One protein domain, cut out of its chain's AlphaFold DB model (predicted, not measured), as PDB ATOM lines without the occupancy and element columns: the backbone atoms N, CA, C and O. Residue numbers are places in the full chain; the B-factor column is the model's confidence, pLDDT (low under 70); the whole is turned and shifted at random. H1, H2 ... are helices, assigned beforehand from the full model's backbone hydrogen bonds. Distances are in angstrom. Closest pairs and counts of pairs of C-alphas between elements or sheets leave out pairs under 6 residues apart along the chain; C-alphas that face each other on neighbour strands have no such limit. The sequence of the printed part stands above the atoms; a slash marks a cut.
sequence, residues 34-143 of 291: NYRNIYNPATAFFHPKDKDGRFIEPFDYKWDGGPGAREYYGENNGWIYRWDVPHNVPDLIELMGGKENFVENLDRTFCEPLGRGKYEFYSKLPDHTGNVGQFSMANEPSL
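What this domain is: This is residues 34 to 143 of the 291 residues of the protein "Glyco_hydro_92 domain-containing protein" of Muribaculaceae bacterium (UniProt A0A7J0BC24). The model has little regular structure: it is a compact body mostly of loops, with short H2 in the middle and H1, H3, H4 and H5 spread round it, H3 and H4 meeting as an L. The printed part has 110 residues, with five named helices, H1 to H5 in chain order, holding 34 residues, and no named strand; the class is all helix. The radius of gyration of the C-alphas is 13.6 A, the spans 37 by 33 by 22 A.

Where its parts are: H1 is residues 34 to 38, from C-alpha 34 at (23.415, -12.587, 29.764). H2 is 78 to 81, H3 89 to 95, H4 99 to 109, 15.3 A long, and H5 118 to 124, ending at C-alpha 124 (21.771, 6.880, 50.066).

How they stand to each other: H2 and H4 are close but not clearly touching; their closest C-alphas, of Trp 79 and Thr 109, are 6.5 A apart. H3 and H4 touch only at the corner, about perpendicular at 82 degrees; the closest C-alphas, of Ile 93 and Phe 102, are 5.6 A apart. H1 and H5 touch no helix. In H3, H4 and H5 every O i to N i+4 pair is within hydrogen-bond range; H1 has 0 of 1, but 2 of 2 O i to N i+3 pairs, and H2 is too short for an O i to N i+4 pair.

The domain as a whole: The printed part has no cut. The link from H1 to H2 is long, 39 residues. No printed residue is under 70 in pLDDT.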
ATOM      1  N   ASN A  34      23.208 -12.265  28.347       98.19
ATOM      2  CA  ASN A  34      23.415 -12.587  29.764       98.19
ATOM      3  C   ASN A  34      22.534 -11.783  30.734       98.19
ATOM      4  O   ASN A  34      22.297 -12.249  31.852       98.19
ATOM      5  N   TYR A  35      21.987 -10.631  30.330       98.25
ATOM      6  CA  TYR A  35      20.985  -9.896  31.114       98.25
ATOM      7  C   TYR A  35      19.756 -10.758  31.452       98.25
ATOM      8  O   TYR A  35      19.183 -10.622  32.536       98.25
ATOM      9  N   ARG A  36      19.393 -11.718  30.586       98.19
ATOM     10  CA  ARG A  36      18.288 -12.663  30.824       98.19
ATOM     11  C   ARG A  36      18.528 -13.537  32.057       98.19
ATOM     12  O   ARG A  36      17.570 -13.911  32.726       98.19
ATOM     13  N   ASN A  37      19.785 -13.804  32.422       97.62
ATOM     14  CA  ASN A  37      20.127 -14.639  33.580       97.62
ATOM     15  C   ASN A  37      19.716 -14.014  34.916       97.62
ATOM     16  O   ASN A  37      19.570 -14.738  35.902       97.62
ATOM     17  N   ILE A  38      19.550 -12.691  34.968       97.69
ATOM     18  CA  ILE A  38      19.162 -11.952  36.175       97.69
ATOM     19  C   ILE A  38      17.774 -11.317  36.051       97.69
ATOM     20  O   ILE A  38      17.345 -10.617  36.960       97.69
ATOM     21  N   TYR A  39      17.044 -11.565  34.962       98.44
ATOM     22  CA  TYR A  39      15.674 -11.083  34.833       98.44
ATOM     23  C   TYR A  39      14.731 -11.890  35.732       98.44
ATOM     24  O   TYR A  39      14.668 -13.118  35.636       98.44
ATOM     25  N   ASN A  40      13.988 -11.207  36.603       97.88
ATOM     26  CA  ASN A  40      12.966 -11.822  37.440       97.88
ATOM     27  C   ASN A  40      11.567 -11.523  36.864       97.88
ATOM     28  O   ASN A  40      11.052 -10.415  37.066       97.88
ATOM     29  N   PRO A  41      10.908 -12.499  36.205       95.94
ATOM     30  CA  PRO A  41       9.624 -12.282  35.537       95.94
ATOM     31  C   PRO A  41       8.475 -11.965  36.501       95.94
ATOM     32  O   PRO A  41       7.513 -11.323  36.099       95.94
ATOM     33  N   ALA A  42       8.570 -12.357  37.778       95.44
ATOM     34  CA  ALA A  42       7.533 -12.056  38.768       95.44
ATOM     35  C   ALA A  42       7.489 -10.566  39.142       95.44
ATOM     36  O   ALA A  42       6.460 -10.067  39.590       95.44
ATOM     37  N   THR A  43       8.605  -9.855  38.965       95.88
ATOM     38  CA  THR A  43       8.721  -8.432  39.318       95.88
ATOM     39  C   THR A  43       8.920  -7.530  38.101       95.88
ATOM     40  O   THR A  43       8.647  -6.337  38.190       95.88
ATOM     41  N   ALA A  44       9.352  -8.088  36.965       97.00
ATOM     42  CA  ALA A  44       9.756  -7.363  35.761       97.00
ATOM     43  C   ALA A  44      10.948  -6.404  35.968       97.00
ATOM     44  O   ALA A  44      10.999  -5.315  35.383       97.00
ATOM     45  N   PHE A  45      11.908  -6.831  36.793       98.38
ATOM     46  CA  PHE A  45      13.189  -6.164  37.044       98.38
ATOM     47  C   PHE A  45      14.357  -7.126  36.820       98.38
ATOM     48  O   PHE A  45      14.209  -8.349  36.908       98.38
ATOM     49  N   PHE A  46      15.543  -6.559  36.606       98.38
ATOM     50  CA  PHE A  46      16.796  -7.285  36.772       98.38
ATOM     51  C   PHE A  46      17.136  -7.347  38.260       98.38
ATOM     52  O   PHE A  46      17.363  -6.324  38.896       98.38
ATOM     53  N   HIS A  47      17.112  -8.553  38.812       98.06
ATOM     54  CA  HIS A  47      17.186  -8.821  40.238       98.06
ATOM     55  C   HIS A  47      18.539  -9.476  40.556       98.06
ATOM     56  O   HIS A  47      18.893 -10.480  39.924       98.06
ATOM     57  N   PRO A  48      19.317  -8.938  41.514       97.31
ATOM     58  CA  PRO A  48      20.604  -9.515  41.883       97.31
ATOM     59  C   PRO A  48      20.484 -10.953  42.404       97.31
ATOM     60  O   PRO A  48      19.504 -11.351  43.037       97.31
ATOM     61  N   LYS A  49      21.515 -11.749  42.137       97.00
ATOM     62  CA  LYS A  49      21.604 -13.139  42.583       97.00
ATOM     63  C   LYS A  49      22.797 -13.329  43.506       97.00
ATOM     64  O   LYS A  49      23.825 -12.678  43.328       97.00
ATOM     65  N   ASP A  50      22.653 -14.230  44.469       95.44
ATOM     66  CA  ASP A  50      23.758 -14.680  45.306       95.44
ATOM     67  C   ASP A  50      24.739 -15.567  44.515       95.44
ATOM     68  O   ASP A  50      24.523 -15.924  43.352       95.44
ATOM     69  N   LYS A  51      25.841 -15.953  45.165       95.31
ATOM     70  CA  LYS A  51      26.871 -16.826  44.577       95.31
ATOM     71  C   LYS A  51      26.364 -18.226  44.195       95.31
ATOM     72  O   LYS A  51      27.031 -18.911  43.427       95.31
ATOM     73  N   ASP A  52      25.232 -18.658  44.751       96.81
ATOM     74  CA  ASP A  52      24.606 -19.950  44.464       96.81
ATOM     75  C   ASP A  52      23.551 -19.821  43.338       96.81
ATOM     76  O   ASP A  52      22.910 -20.807  42.970       96.81
ATOM     77  N   GLY A  53      23.366 -18.619  42.777       95.56
ATOM     78  CA  GLY A  53      22.446 -18.331  41.678       95.56
ATOM     79  C   GLY A  53      20.993 -18.093  42.102       95.56
ATOM     80  O   GLY A  53      20.114 -18.044  41.234       95.56
ATOM     81  N   ARG A  54      20.718 -17.937  43.402       97.25
ATOM     82  CA  ARG A  54      19.375 -17.631  43.921       97.25
ATOM     83  C   ARG A  54      19.144 -16.124  43.932       97.25
ATOM     84  O   ARG A  54      20.069 -15.369  44.212       97.25
ATOM     85  N   PHE A  55      17.921 -15.684  43.640       97.81
ATOM     86  CA  PHE A  55      17.555 -14.277  43.828       97.81
ATOM     87  C   PHE A  55      17.673 -13.898  45.308       97.81
ATOM     88  O   PHE A  55      17.333 -14.694  46.185       97.81
ATOM     89  N   ILE A  56      18.203 -12.708  45.570       97.31
ATOM     90  CA  ILE A  56      18.413 -12.205  46.927       97.31
ATOM     91  C   ILE A  56      17.076 -11.698  47.462       97.31
ATOM     92  O   ILE A  56      16.560 -10.714  46.963       97.31
ATOM     93  N   GLU A  57      16.516 -12.328  48.491       95.88
ATOM     94  CA  GLU A  57      15.218 -11.924  49.046       95.88
ATOM     95  C   GLU A  57      15.272 -11.747  50.577       95.88
ATOM     96  O   GLU A  57      15.945 -12.531  51.255       95.88
ATOM     97  N   PRO A  58      14.548 -10.757  51.150       95.75
ATOM     98  CA  PRO A  58      13.736  -9.737  50.469       95.75
ATOM     99  C   PRO A  58      14.594  -8.681  49.746       95.75
ATOM    100  O   PRO A  58      15.738  -8.458  50.130       95.75
ATOM    101  N   PHE A  59      14.024  -8.027  48.724       97.38
ATOM    102  CA  PHE A  59      14.705  -6.984  47.948       97.38
ATOM    103  C   PHE A  59      13.798  -5.785  47.650       97.38
ATOM    104  O   PHE A  59      12.716  -5.941  47.081       97.38
ATOM    105  N   ASP A  60      14.255  -4.582  47.986       96.69
ATOM    106  CA  ASP A  60      13.623  -3.314  47.622       96.69
ATOM    107  C   ASP A  60      14.384  -2.634  46.475       96.69
ATOM    108  O   ASP A  60      15.434  -2.019  46.669       96.69
ATOM    109  N   TYR A  61      13.805  -2.662  45.270       97.25
ATOM    110  CA  TYR A  61      14.382  -2.049  44.066       97.25
ATOM    111  C   TYR A  61      14.625  -0.538  44.155       97.25
ATOM    112  O   TYR A  61      15.330   0.002  43.304       97.25
ATOM    113  N   LYS A  62      14.043   0.161  45.137       96.38
ATOM    114  CA  LYS A  62      14.276   1.596  45.351       96.38
ATOM    115  C   LYS A  62      15.491   1.860  46.235       96.38
ATOM    116  O   LYS A  62      16.091   2.926  46.110       96.38
ATOM    117  N   TRP A  63      15.815   0.925  47.133       94.56
ATOM    118  CA  TRP A  63      16.700   1.180  48.267       94.56
ATOM    119  C   TRP A  63      17.858   0.210  48.400       94.56
ATOM    120  O   TRP A  63      18.898   0.638  48.882       94.56
ATOM    121  N   ASP A  64      17.725  -1.063  48.054       94.75
ATOM    122  CA  ASP A  64      18.796  -2.029  48.293       94.75
ATOM    123  C   ASP A  64      19.986  -1.830  47.345       94.75
ATOM    124  O   ASP A  64      19.863  -1.253  46.265       94.75
ATOM    125  N   GLY A  65      21.166  -2.276  47.789       93.56
ATOM    126  CA  GLY A  65      22.438  -2.054  47.093       93.56
ATOM    127  C   GLY A  65      23.470  -1.223  47.862       93.56
ATOM    128  O   GLY A  65      24.443  -0.784  47.266       93.56
ATOM    129  N   GLY A  66      23.284  -0.965  49.157       94.06
ATOM    130  CA  GLY A  66      24.239  -0.162  49.933       94.06
ATOM    131  C   GLY A  66      24.348   1.310  49.478       94.06
ATOM    132  O   GLY A  66      23.450   1.821  48.799       94.06
ATOM    133  N   PRO A  67      25.401   2.037  49.898       94.69
ATOM    134  CA  PRO A  67      25.639   3.429  49.505       94.69
ATOM    135  C   PRO A  67      25.818   3.587  47.987       94.69
ATOM    136  O   PRO A  67      26.628   2.900  47.365       94.69
ATOM    137  N   GLY A  68      25.053   4.493  47.377       94.06
ATOM    138  CA  GLY A  68      25.010   4.698  45.927       94.06
ATOM    139  C   GLY A  68      24.524   3.478  45.141       94.06
ATOM    140  O   GLY A  68      24.881   3.336  43.978       94.06
ATOM    141  N   ALA A  69      23.802   2.554  45.788       95.31
ATOM    142  CA  ALA A  69      23.383   1.267  45.228       95.31
ATOM    143  C   ALA A  69      24.526   0.367  44.692       95.31
ATOM    144  O   ALA A  69      24.262  -0.605  43.983       95.31
ATOM    145  N   ARG A  70      25.786   0.637  45.068       95.00
ATOM    146  CA  ARG A  70      26.997   0.019  44.493       95.00
ATOM    147  C   ARG A  70      27.230  -1.461  44.847       95.00
ATOM    148  O   ARG A  70      28.129  -2.072  44.282       95.00
ATOM    149  N   GLU A  71      26.447  -2.064  45.740       95.12
ATOM    150  CA  GLU A  71      26.518  -3.515  45.997       95.12
ATOM    151  C   GLU A  71      25.867  -4.339  44.871       95.12
ATOM    152  O   GLU A  71      26.291  -5.467  44.623       95.12
ATOM    153  N   TYR A  72      24.863  -3.790  44.172       95.25
ATOM    154  CA  TYR A  72      24.098  -4.522  43.144       95.25
ATOM    155  C   TYR A  72      23.922  -3.755  41.826       95.25
ATOM    156  O   TYR A  72      23.863  -4.368  40.757       95.25
ATOM    157  N   TYR A  73      23.871  -2.428  41.896       94.94
ATOM    158  CA  TYR A  73      23.735  -1.501  40.776       94.94
ATOM    159  C   TYR A  73      24.940  -0.541  40.760       94.94
ATOM    160  O   TYR A  73      26.049  -0.920  41.136       94.94
ATOM    161  N   GLY A  74      24.735   0.699  40.319       93.81
ATOM    162  CA  GLY A  74      25.721   1.769  40.405       93.81
ATOM    163  C   GLY A  74      25.051   3.118  40.202       93.81
ATOM    164  O   GLY A  74      24.444   3.333  39.155       93.81
ATOM    165  N   GLU A  75      25.135   3.983  41.215       92.75
ATOM    166  CA  GLU A  75      24.680   5.392  41.246       92.75
ATOM    167  C   GLU A  75      23.160   5.585  41.198       92.75
ATOM    168  O   GLU A  75      22.610   6.469  41.853       92.75
ATOM    169  N   ASN A  76      22.463   4.667  40.537       95.25
ATOM    170  CA  ASN A  76      21.020   4.570  40.445       95.25
ATOM    171  C   ASN A  76      20.548   3.220  40.990       95.25
ATOM    172  O   ASN A  76      21.321   2.276  41.158       95.25
ATOM    173  N   ASN A  77      19.246   3.117  41.232       96.81
ATOM    174  CA  ASN A  77      18.617   1.923  41.785       96.81
ATOM    175  C   ASN A  77      18.021   1.010  40.687       96.81
ATOM    176  O   ASN A  77      18.165   1.250  39.484       96.81
ATOM    177  N   GLY A  78      17.307  -0.039  41.103       97.62
ATOM    178  CA  GLY A  78      16.708  -1.011  40.188       97.62
ATOM    179  C   GLY A  78      15.663  -0.422  39.234       97.62
ATOM    180  O   GLY A  78      15.438  -0.986  38.165       97.62
ATOM    181  N   TRP A  79      15.048   0.722  39.561       98.12
ATOM    182  CA  TRP A  79      14.084   1.394  38.679       98.12
ATOM    183  C   TRP A  79      14.703   2.014  37.438       98.12
ATOM    184  O   TRP A  79      14.010   2.112  36.426       98.12
ATOM    185  N   ILE A  80      15.979   2.383  37.494       98.06
ATOM    186  CA  ILE A  80      16.730   2.838  36.325       98.06
ATOM    187  C   ILE A  80      17.295   1.631  35.579       98.06
ATOM    188  O   ILE A  80      17.012   1.442  34.397       98.06
ATOM    189  N   TYR A  81      17.986   0.731  36.287       97.94
ATOM    190  CA  TYR A  81      18.655  -0.412  35.656       97.94
ATOM    191  C   TYR A  81      17.709  -1.430  35.013       97.94
ATOM    192  O   TYR A  81      18.136  -2.174  34.134       97.94
ATOM    193  N   ARG A  82      16.412  -1.452  35.356       97.38
ATOM    194  CA  ARG A  82      15.409  -2.272  34.642       97.38
ATOM    195  C   ARG A  82      15.304  -1.962  33.137       97.38
ATOM    196  O   ARG A  82      14.688  -2.743  32.416       97.38
ATOM    197  N   TRP A  83      15.865  -0.838  32.686       98.44
ATOM    198  CA  TRP A  83      15.836  -0.355  31.303       98.44
ATOM    199  C   TRP A  83      17.185  -0.483  30.572       98.44
ATOM    200  O   TRP A  83      17.294  -0.080  29.413       98.44
ATOM    201  N   ASP A  84      18.213  -1.035  31.222       97.25
ATOM    202  CA  ASP A  84      19.599  -1.076  30.728       97.25
ATOM    203  C   ASP A  84      19.853  -2.266  29.777       97.25
ATOM    204  O   ASP A  84      20.702  -3.128  30.006       97.25
ATOM    205  N   VAL A  85      19.047  -2.347  28.712       97.69
ATOM    206  CA  VAL A  85      19.217  -3.289  27.586       97.69
ATOM    207  C   VAL A  85      19.061  -2.538  26.252       97.69
ATOM    208  O   VAL A  85      18.186  -2.865  25.443       97.69
ATOM    209  N   PRO A  86      19.860  -1.482  26.003       96.12
ATOM    210  CA  PRO A  86      19.695  -0.642  24.816       96.12
ATOM    211  C   PRO A  86      19.992  -1.393  23.511       96.12
ATOM    212  O   PRO A  86      19.458  -1.038  22.461       96.12
ATOM    213  N   HIS A  87      20.810  -2.450  23.546       97.25
ATOM    214  CA  HIS A  87      21.126  -3.273  22.375       97.25
ATOM    215  C   HIS A  87      19.994  -4.205  21.938       97.25
ATOM    216  O   HIS A  87      20.009  -4.658  20.795       97.25
ATOM    217  N   ASN A  88      19.023  -4.498  22.811       97.50
ATOM    218  CA  ASN A  88      17.958  -5.452  22.506       97.50
ATOM    219  C   ASN A  88      16.618  -5.094  23.179       97.50
ATOM    220  O   ASN A  88      16.042  -5.861  23.949       97.50
ATOM    221  N   VAL A  89      16.105  -3.899  22.884       97.75
ATOM    222  CA  VAL A  89      14.820  -3.421  23.425       97.75
ATOM    223  C   VAL A  89      13.616  -4.301  23.034       97.75
ATOM    224  O   VAL A  89      12.755  -4.500  23.892       97.75
ATOM    225  N   PRO A  90      13.509  -4.872  21.812       97.19
ATOM    226  CA  PRO A  90      12.421  -5.799  21.480       97.19
ATOM    227  C   PRO A  90      12.354  -7.006  22.422       97.19
ATOM    228  O   PRO A  90      11.280  -7.377  22.884       97.19
ATOM    229  N   ASP A  91      13.506  -7.558  22.783       97.94
ATOM    230  CA  ASP A  91      13.619  -8.656  23.738       97.94
ATOM    231  C   ASP A  91      13.222  -8.231  25.157       97.94
ATOM    232  O   ASP A  91      12.518  -8.960  25.852       97.94
ATOM    233  N   LEU A  92      13.576  -7.009  25.570       98.38
ATOM    234  CA  LEU A  92      13.102  -6.435  26.831       98.38
ATOM    235  C   LEU A  92      11.570  -6.269  26.854       98.38
ATOM    236  O   LEU A  92      10.941  -6.528  27.882       98.38
ATOM    237  N   ILE A  93      10.959  -5.880  25.729       98.44
ATOM    238  CA  ILE A  93       9.497  -5.826  25.573       98.44
ATOM    239  C   ILE A  93       8.894  -7.227  25.746       98.44
ATOM    240  O   ILE A  93       7.911  -7.380  26.474       98.44
ATOM    241  N   GLU A  94       9.482  -8.253  25.127       98.19
ATOM    242  CA  GLU A  94       9.038  -9.645  25.284       98.19
ATOM    243  C   GLU A  94       9.176 -10.142  26.726       98.19
ATOM    244  O   GLU A  94       8.236 -10.728  27.262       98.19
ATOM    245  N   LEU A  95      10.307  -9.863  27.383       98.38
ATOM    246  CA  LEU A  95      10.546 -10.214  28.785       98.38
ATOM    247  C   LEU A  95       9.477  -9.624  29.712       98.38
ATOM    248  O   LEU A  95       9.009 -10.312  30.617       98.38
ATOM    249  N   MET A  96       9.052  -8.382  29.459       98.25
ATOM    250  CA  MET A  96       7.981  -7.715  30.213       98.25
ATOM    251  C   MET A  96       6.567  -8.194  29.841       98.25
ATOM    252  O   MET A  96       5.590  -7.739  30.438       98.25
ATOM    253  N   GLY A  97       6.430  -9.127  28.898       97.75
ATOM    254  CA  GLY A  97       5.147  -9.700  28.494       97.75
ATOM    255  C   GLY A  97       4.396  -8.884  27.442       97.75
ATOM    256  O   GLY A  97       3.176  -8.993  27.357       97.75
ATOM    257  N   GLY A  98       5.099  -8.073  26.648       97.81
ATOM    258  CA  GLY A  98       4.529  -7.331  25.524       97.81
ATOM    259  C   GLY A  98       4.549  -5.813  25.695       97.81
ATOM    260  O   GLY A  98       4.948  -5.268  26.727       97.81
ATOM    261  N   LYS A  99       4.125  -5.115  24.635       97.38
ATOM    262  CA  LYS A  99       4.225  -3.650  24.515       97.38
ATOM    263  C   LYS A  99       3.414  -2.929  25.586       97.38
ATOM    264  O   LYS A  99       3.876  -1.924  26.118       97.38
ATOM    265  N   GLU A 100       2.232  -3.436  25.916       97.50
ATOM    266  CA  GLU A 100       1.331  -2.846  26.905       97.50
ATOM    267  C   GLU A 100       1.983  -2.827  28.292       97.50
ATOM    268  O   GLU A 100       2.122  -1.758  28.887       97.50
ATOM    269  N   ASN A 101       2.473  -3.979  28.755       98.31
ATOM    270  CA  ASN A 101       3.155  -4.101  30.044       98.31
ATOM    271  C   ASN A 101       4.465  -3.310  30.074       98.31
ATOM    272  O   ASN A 101       4.792  -2.686  31.084       98.31
ATOM    273  N   PHE A 102       5.227  -3.319  28.976       98.69
ATOM    274  CA  PHE A 102       6.446  -2.523  28.850       98.69
ATOM    275  C   PHE A 102       6.155  -1.029  29.046       98.69
ATOM    276  O   PHE A 102       6.801  -0.359  29.850       98.69
ATOM    277  N   VAL A 103       5.131  -0.515  28.360       98.56
ATOM    278  CA  VAL A 103       4.712   0.886  28.444       98.56
ATOM    279  C   VAL A 103       4.148   1.230  29.820       98.56
ATOM    280  O   VAL A 103       4.446   2.308  30.327       98.56
ATOM    281  N   GLU A 104       3.366   0.346  30.440       98.56
ATOM    282  CA  GLU A 104       2.866   0.551  31.803       98.56
ATOM    283  C   GLU A 104       4.023   0.639  32.804       98.56
ATOM    284  O   GLU A 104       4.077   1.548  33.630       98.56
ATOM    285  N   ASN A 105       4.998  -0.260  32.697       98.56
ATOM    286  CA  ASN A 105       6.203  -0.229  33.515       98.56
ATOM    287  C   ASN A 105       7.018   1.058  33.313       98.56
ATOM    288  O   ASN A 105       7.547   1.615  34.283       98.56
ATOM    289  N   LEU A 106       7.098   1.542  32.074       98.56
ATOM    290  CA  LEU A 106       7.801   2.773  31.730       98.56
ATOM    291  C   LEU A 106       7.073   3.996  32.302       98.56
ATOM    292  O   LEU A 106       7.693   4.798  32.996       98.56
ATOM    293  N   ASP A 107       5.748   4.075  32.138       98.69
ATOM    294  CA  ASP A 107       4.905   5.104  32.764       98.69
ATOM    295  C   ASP A 107       5.069   5.099  34.294       98.69
ATOM    296  O   ASP A 107       5.243   6.152  34.910       98.69
ATOM    297  N   ARG A 108       5.090   3.910  34.916       98.44
ATOM    298  CA  ARG A 108       5.311   3.760  36.363       98.44
ATOM    299  C   ARG A 108       6.655   4.320  36.808       98.44
ATOM    300  O   ARG A 108       6.716   4.900  37.884       98.44
ATOM    301  N   THR A 109       7.708   4.221  35.999       98.38
ATOM    302  CA  THR A 109       9.026   4.791  36.342       98.38
ATOM    303  C   THR A 109       8.940   6.305  36.567       98.38
ATOM    304  O   THR A 109       9.529   6.818  37.515       98.38
ATOM    305  N   PHE A 110       8.120   7.010  35.781       98.50
ATOM    306  CA  PHE A 110       7.915   8.458  35.913       98.50
ATOM    307  C   PHE A 110       6.923   8.866  37.018       98.50
ATOM    308  O   PHE A 110       6.777  10.056  37.301       98.50
ATOM    309  N   CYS A 111       6.213   7.917  37.636       97.88
ATOM    310  CA  CYS A 111       5.167   8.198  38.630       97.88
ATOM    311  C   CYS A 111       5.431   7.586  40.011       97.88
ATOM    312  O   CYS A 111       4.874   8.060  41.001       97.88
ATOM    313  N   GLU A 112       6.255   6.546  40.097       98.06
ATOM    314  CA  GLU A 112       6.536   5.846  41.345       98.06
ATOM    315  C   GLU A 112       7.267   6.776  42.336       98.06
ATOM    316  O   GLU A 112       8.270   7.394  41.977       98.06
ATOM    317  N   PRO A 113       6.812   6.893  43.596       96.81
ATOM    318  CA  PRO A 113       7.475   7.736  44.582       96.81
ATOM    319  C   PRO A 113       8.832   7.164  45.017       96.81
ATOM    320  O   PRO A 113       9.061   5.952  44.991       96.81
ATOM    321  N   LEU A 114       9.694   8.038  45.551       95.69
ATOM    322  CA  LEU A 114      11.011   7.690  46.115       95.69
ATOM    323  C   LEU A 114      10.941   6.650  47.253       95.69
ATOM    324  O   LEU A 114      11.920   5.976  47.562       95.69
ATOM    325  N   GLY A 115       9.777   6.500  47.888       93.75
ATOM    326  CA  GLY A 115       9.522   5.514  48.942       93.75
ATOM    327  C   GLY A 115       9.964   5.939  50.346       93.75
ATOM    328  O   GLY A 115       9.460   5.380  51.312       93.75
ATOM    329  N   ARG A 116      10.834   6.950  50.484       93.62
ATOM    330  CA  ARG A 116      11.152   7.614  51.766       93.62
ATOM    331  C   ARG A 116      11.313   9.123  51.591       93.62
ATOM    332  O   ARG A 116      11.133   9.652  50.493       93.62
ATOM    333  N   GLY A 117      11.636   9.821  52.682       95.12
ATOM    334  CA  GLY A 117      11.900  11.255  52.653       95.12
ATOM    335  C   GLY A 117      13.107  11.603  51.777       95.12
ATOM    336  O   GLY A 117      14.072  10.847  51.698       95.12
ATOM    337  N   LYS A 118      13.080  12.787  51.149       94.12
ATOM    338  CA  LYS A 118      14.160  13.265  50.261       94.12
ATOM    339  C   LYS A 118      15.540  13.226  50.923       94.12
ATOM    340  O   LYS A 118      16.505  12.843  50.280       94.12
ATOM    341  N   TYR A 119      15.622  13.598  52.203       95.06
ATOM    342  CA  TYR A 119      16.876  13.572  52.960       95.06
ATOM    343  C   TYR A 119      17.475  12.162  53.025       95.06
ATOM    344  O   TYR A 119      18.641  11.977  52.695       95.06
ATOM    345  N   GLU A 120      16.665  11.159  53.376       95.81
ATOM    346  CA  GLU A 120      17.115   9.764  53.391       95.81
ATOM    347  C   GLU A 120      17.495   9.299  51.985       95.81
ATOM    348  O   GLU A 120      18.500   8.611  51.816       95.81
ATOM    349  N   PHE A 121      16.720   9.706  50.974       95.56
ATOM    350  CA  PHE A 121      16.929   9.278  49.594       95.56
ATOM    351  C   PHE A 121      18.277   9.744  49.075       95.56
ATOM    352  O   PHE A 121      19.109   8.912  48.733       95.56
ATOM    353  N   TYR A 122      18.545  11.046  49.134       94.94
ATOM    354  CA  TYR A 122      19.811  11.596  48.660       94.94
ATOM    355  C   TYR A 122      20.996  11.246  49.564       94.94
ATOM    356  O   TYR A 122      22.124  11.216  49.093       94.94
ATOM    357  N   SER A 123      20.770  10.913  50.842       94.75
ATOM    358  CA  SER A 123      21.846  10.375  51.686       94.75
ATOM    359  C   SER A 123      22.324   8.995  51.220       94.75
ATOM    360  O   SER A 123      23.490   8.655  51.411       94.75
ATOM    361  N   LYS A 124      21.435   8.201  50.603       94.88
ATOM    362  CA  LYS A 124      21.771   6.880  50.066       94.88
ATOM    363  C   LYS A 124      22.152   6.928  48.590       94.88
ATOM    364  O   LYS A 124      23.080   6.231  48.199       94.88
ATOM    365  N   LEU A 125      21.439   7.715  47.793       95.94
ATOM    366  CA  LEU A 125      21.573   7.851  46.344       95.94
ATOM    367  C   LEU A 125      21.836   9.328  45.996       95.94
ATOM    368  O   LEU A 125      20.929  10.010  45.512       95.94
ATOM    369  N   PRO A 126      23.038   9.849  46.301       94.50
ATOM    370  CA  PRO A 126      23.363  11.257  46.074       94.50
ATOM    371  C   PRO A 126      23.373  11.630  44.588       94.50
ATOM    372  O   PRO A 126      23.016  12.757  44.262       94.50
ATOM    373  N   ASP A 127      23.691  10.671  43.717       92.88
ATOM    374  CA  ASP A 127      23.854  10.868  42.269       92.88
ATOM    375  C   ASP A 127      22.507  10.735  41.512       92.88
ATOM    376  O   ASP A 127      22.379  11.082  40.343       92.88
ATOM    377  N   HIS A 128      21.446  10.283  42.195       95.56
ATOM    378  CA  HIS A 128      20.109  10.092  41.624       95.56
ATOM    379  C   HIS A 128      19.239  11.351  41.776       95.56
ATOM    380  O   HIS A 128      18.157  11.292  42.366       95.56
ATOM    381  N   THR A 129      19.701  12.504  41.287       95.00
ATOM    382  CA  THR A 129      18.985  13.795  41.354       95.00
ATOM    383  C   THR A 129      18.114  14.039  40.113       95.00
ATOM    384  O   THR A 129      17.907  13.147  39.289       95.00
ATOM    385  N   GLY A 130      17.500  15.222  39.982       95.50
ATOM    386  CA  GLY A 130      16.637  15.532  38.836       95.50
ATOM    387  C   GLY A 130      15.408  14.619  38.727       95.50
ATOM    388  O   GLY A 130      15.053  14.193  37.626       95.50
ATOM    389  N   ASN A 131      14.807  14.239  39.863       96.94
ATOM    390  CA  ASN A 131      13.846  13.136  39.895       96.94
ATOM    391  C   ASN A 131      12.459  13.478  39.346       96.94
ATOM    392  O   ASN A 131      11.809  14.423  39.799       96.94
ATOM    393  N   VAL A 132      11.944  12.607  38.477       97.69
ATOM    394  CA  VAL A 132      10.531  12.551  38.071       97.69
ATOM    395  C   VAL A 132      10.009  11.156  38.402       97.69
ATOM    396  O   VAL A 132      10.230  10.207  37.657       97.69
ATOM    397  N   GLY A 133       9.377  11.004  39.565       97.00
ATOM    398  CA  GLY A 133       9.130   9.674  40.126       97.00
ATOM    399  C   GLY A 133      10.450   8.991  40.499       97.00
ATOM    400  O   GLY A 133      11.245   9.567  41.243       97.00
ATOM    401  N   GLN A 134      10.685   7.792  39.964       97.81
ATOM    402  CA  GLN A 134      11.944   7.051  40.093       97.81
ATOM    403  C   GLN A 134      12.919   7.312  38.943       97.81
ATOM    404  O   GLN A 134      14.034   6.815  38.982       97.81
ATOM    405  N   PHE A 135      12.528   8.073  37.924       98.38
ATOM    406  CA  PHE A 135      13.440   8.500  36.871       98.38
ATOM    407  C   PHE A 135      14.410   9.576  37.388       98.38
ATOM    408  O   PHE A 135      13.966  10.471  38.112       98.38
ATOM    409  N   SER A 136      15.680   9.555  36.972       97.38
ATOM    410  CA  SER A 136      16.653  10.627  37.220       97.38
ATOM    411  C   SER A 136      17.079  11.293  35.914       97.38
ATOM    412  O   SER A 136      17.524  10.636  34.986       97.38
ATOM    413  N   MET A 137      16.959  12.619  35.829       96.94
ATOM    414  CA  MET A 137      17.477  13.384  34.685       96.94
ATOM    415  C   MET A 137      18.947  13.778  34.840       96.94
ATOM    416  O   MET A 137      19.467  14.522  34.022       96.94
ATOM    417  N   ALA A 138      19.601  13.342  35.908       93.25
ATOM    418  CA  ALA A 138      20.895  13.855  36.330       93.25
ATOM    419  C   ALA A 138      22.036  12.844  36.202       93.25
ATOM    420  O   ALA A 138      23.139  13.148  36.636       93.25
ATOM    421  N   ASN A 139      21.763  11.658  35.654       95.06
ATOM    422  CA  ASN A 139      22.742  10.585  35.555       95.06
ATOM    423  C   ASN A 139      22.518   9.764  34.270       95.06
ATOM    424  O   ASN A 139      21.385   9.548  33.819       95.06
ATOM    425  N   GLU A 140      23.609   9.321  33.665       94.50
ATOM    426  CA  GLU A 140      23.708   8.799  32.301       94.50
ATOM    427  C   GLU A 140      22.907   7.521  32.019       94.50
ATOM    428  O   GLU A 140      22.271   7.465  30.960       94.50
ATOM    429  N   PRO A 141      22.823   6.527  32.934       95.62
ATOM    430  CA  PRO A 141      22.020   5.317  32.754       95.62
ATOM    431  C   PRO A 141      20.523   5.590  32.576       95.62
ATOM    432  O   PRO A 141      19.767   4.678  32.255       95.62
ATOM    433  N   SER A 142      20.069   6.824  32.810       97.50
ATOM    434  CA  SER A 142      18.670   7.205  32.643       97.50
ATOM    435  C   SER A 142      18.363   7.849  31.288       97.50
ATOM    436  O   SER A 142      17.207   7.867  30.863       97.50
ATOM    437  N   LEU A 143      19.357   8.399  30.588       97.56
ATOM    438  CA  LEU A 143      19.129   9.350  29.492       97.56
ATOM    439  C   LEU A 143      18.385   8.744  28.292       97.56
ATOM    440  O   LEU A 143      17.594   9.424  27.636       97.56
TER     441      LEU A 143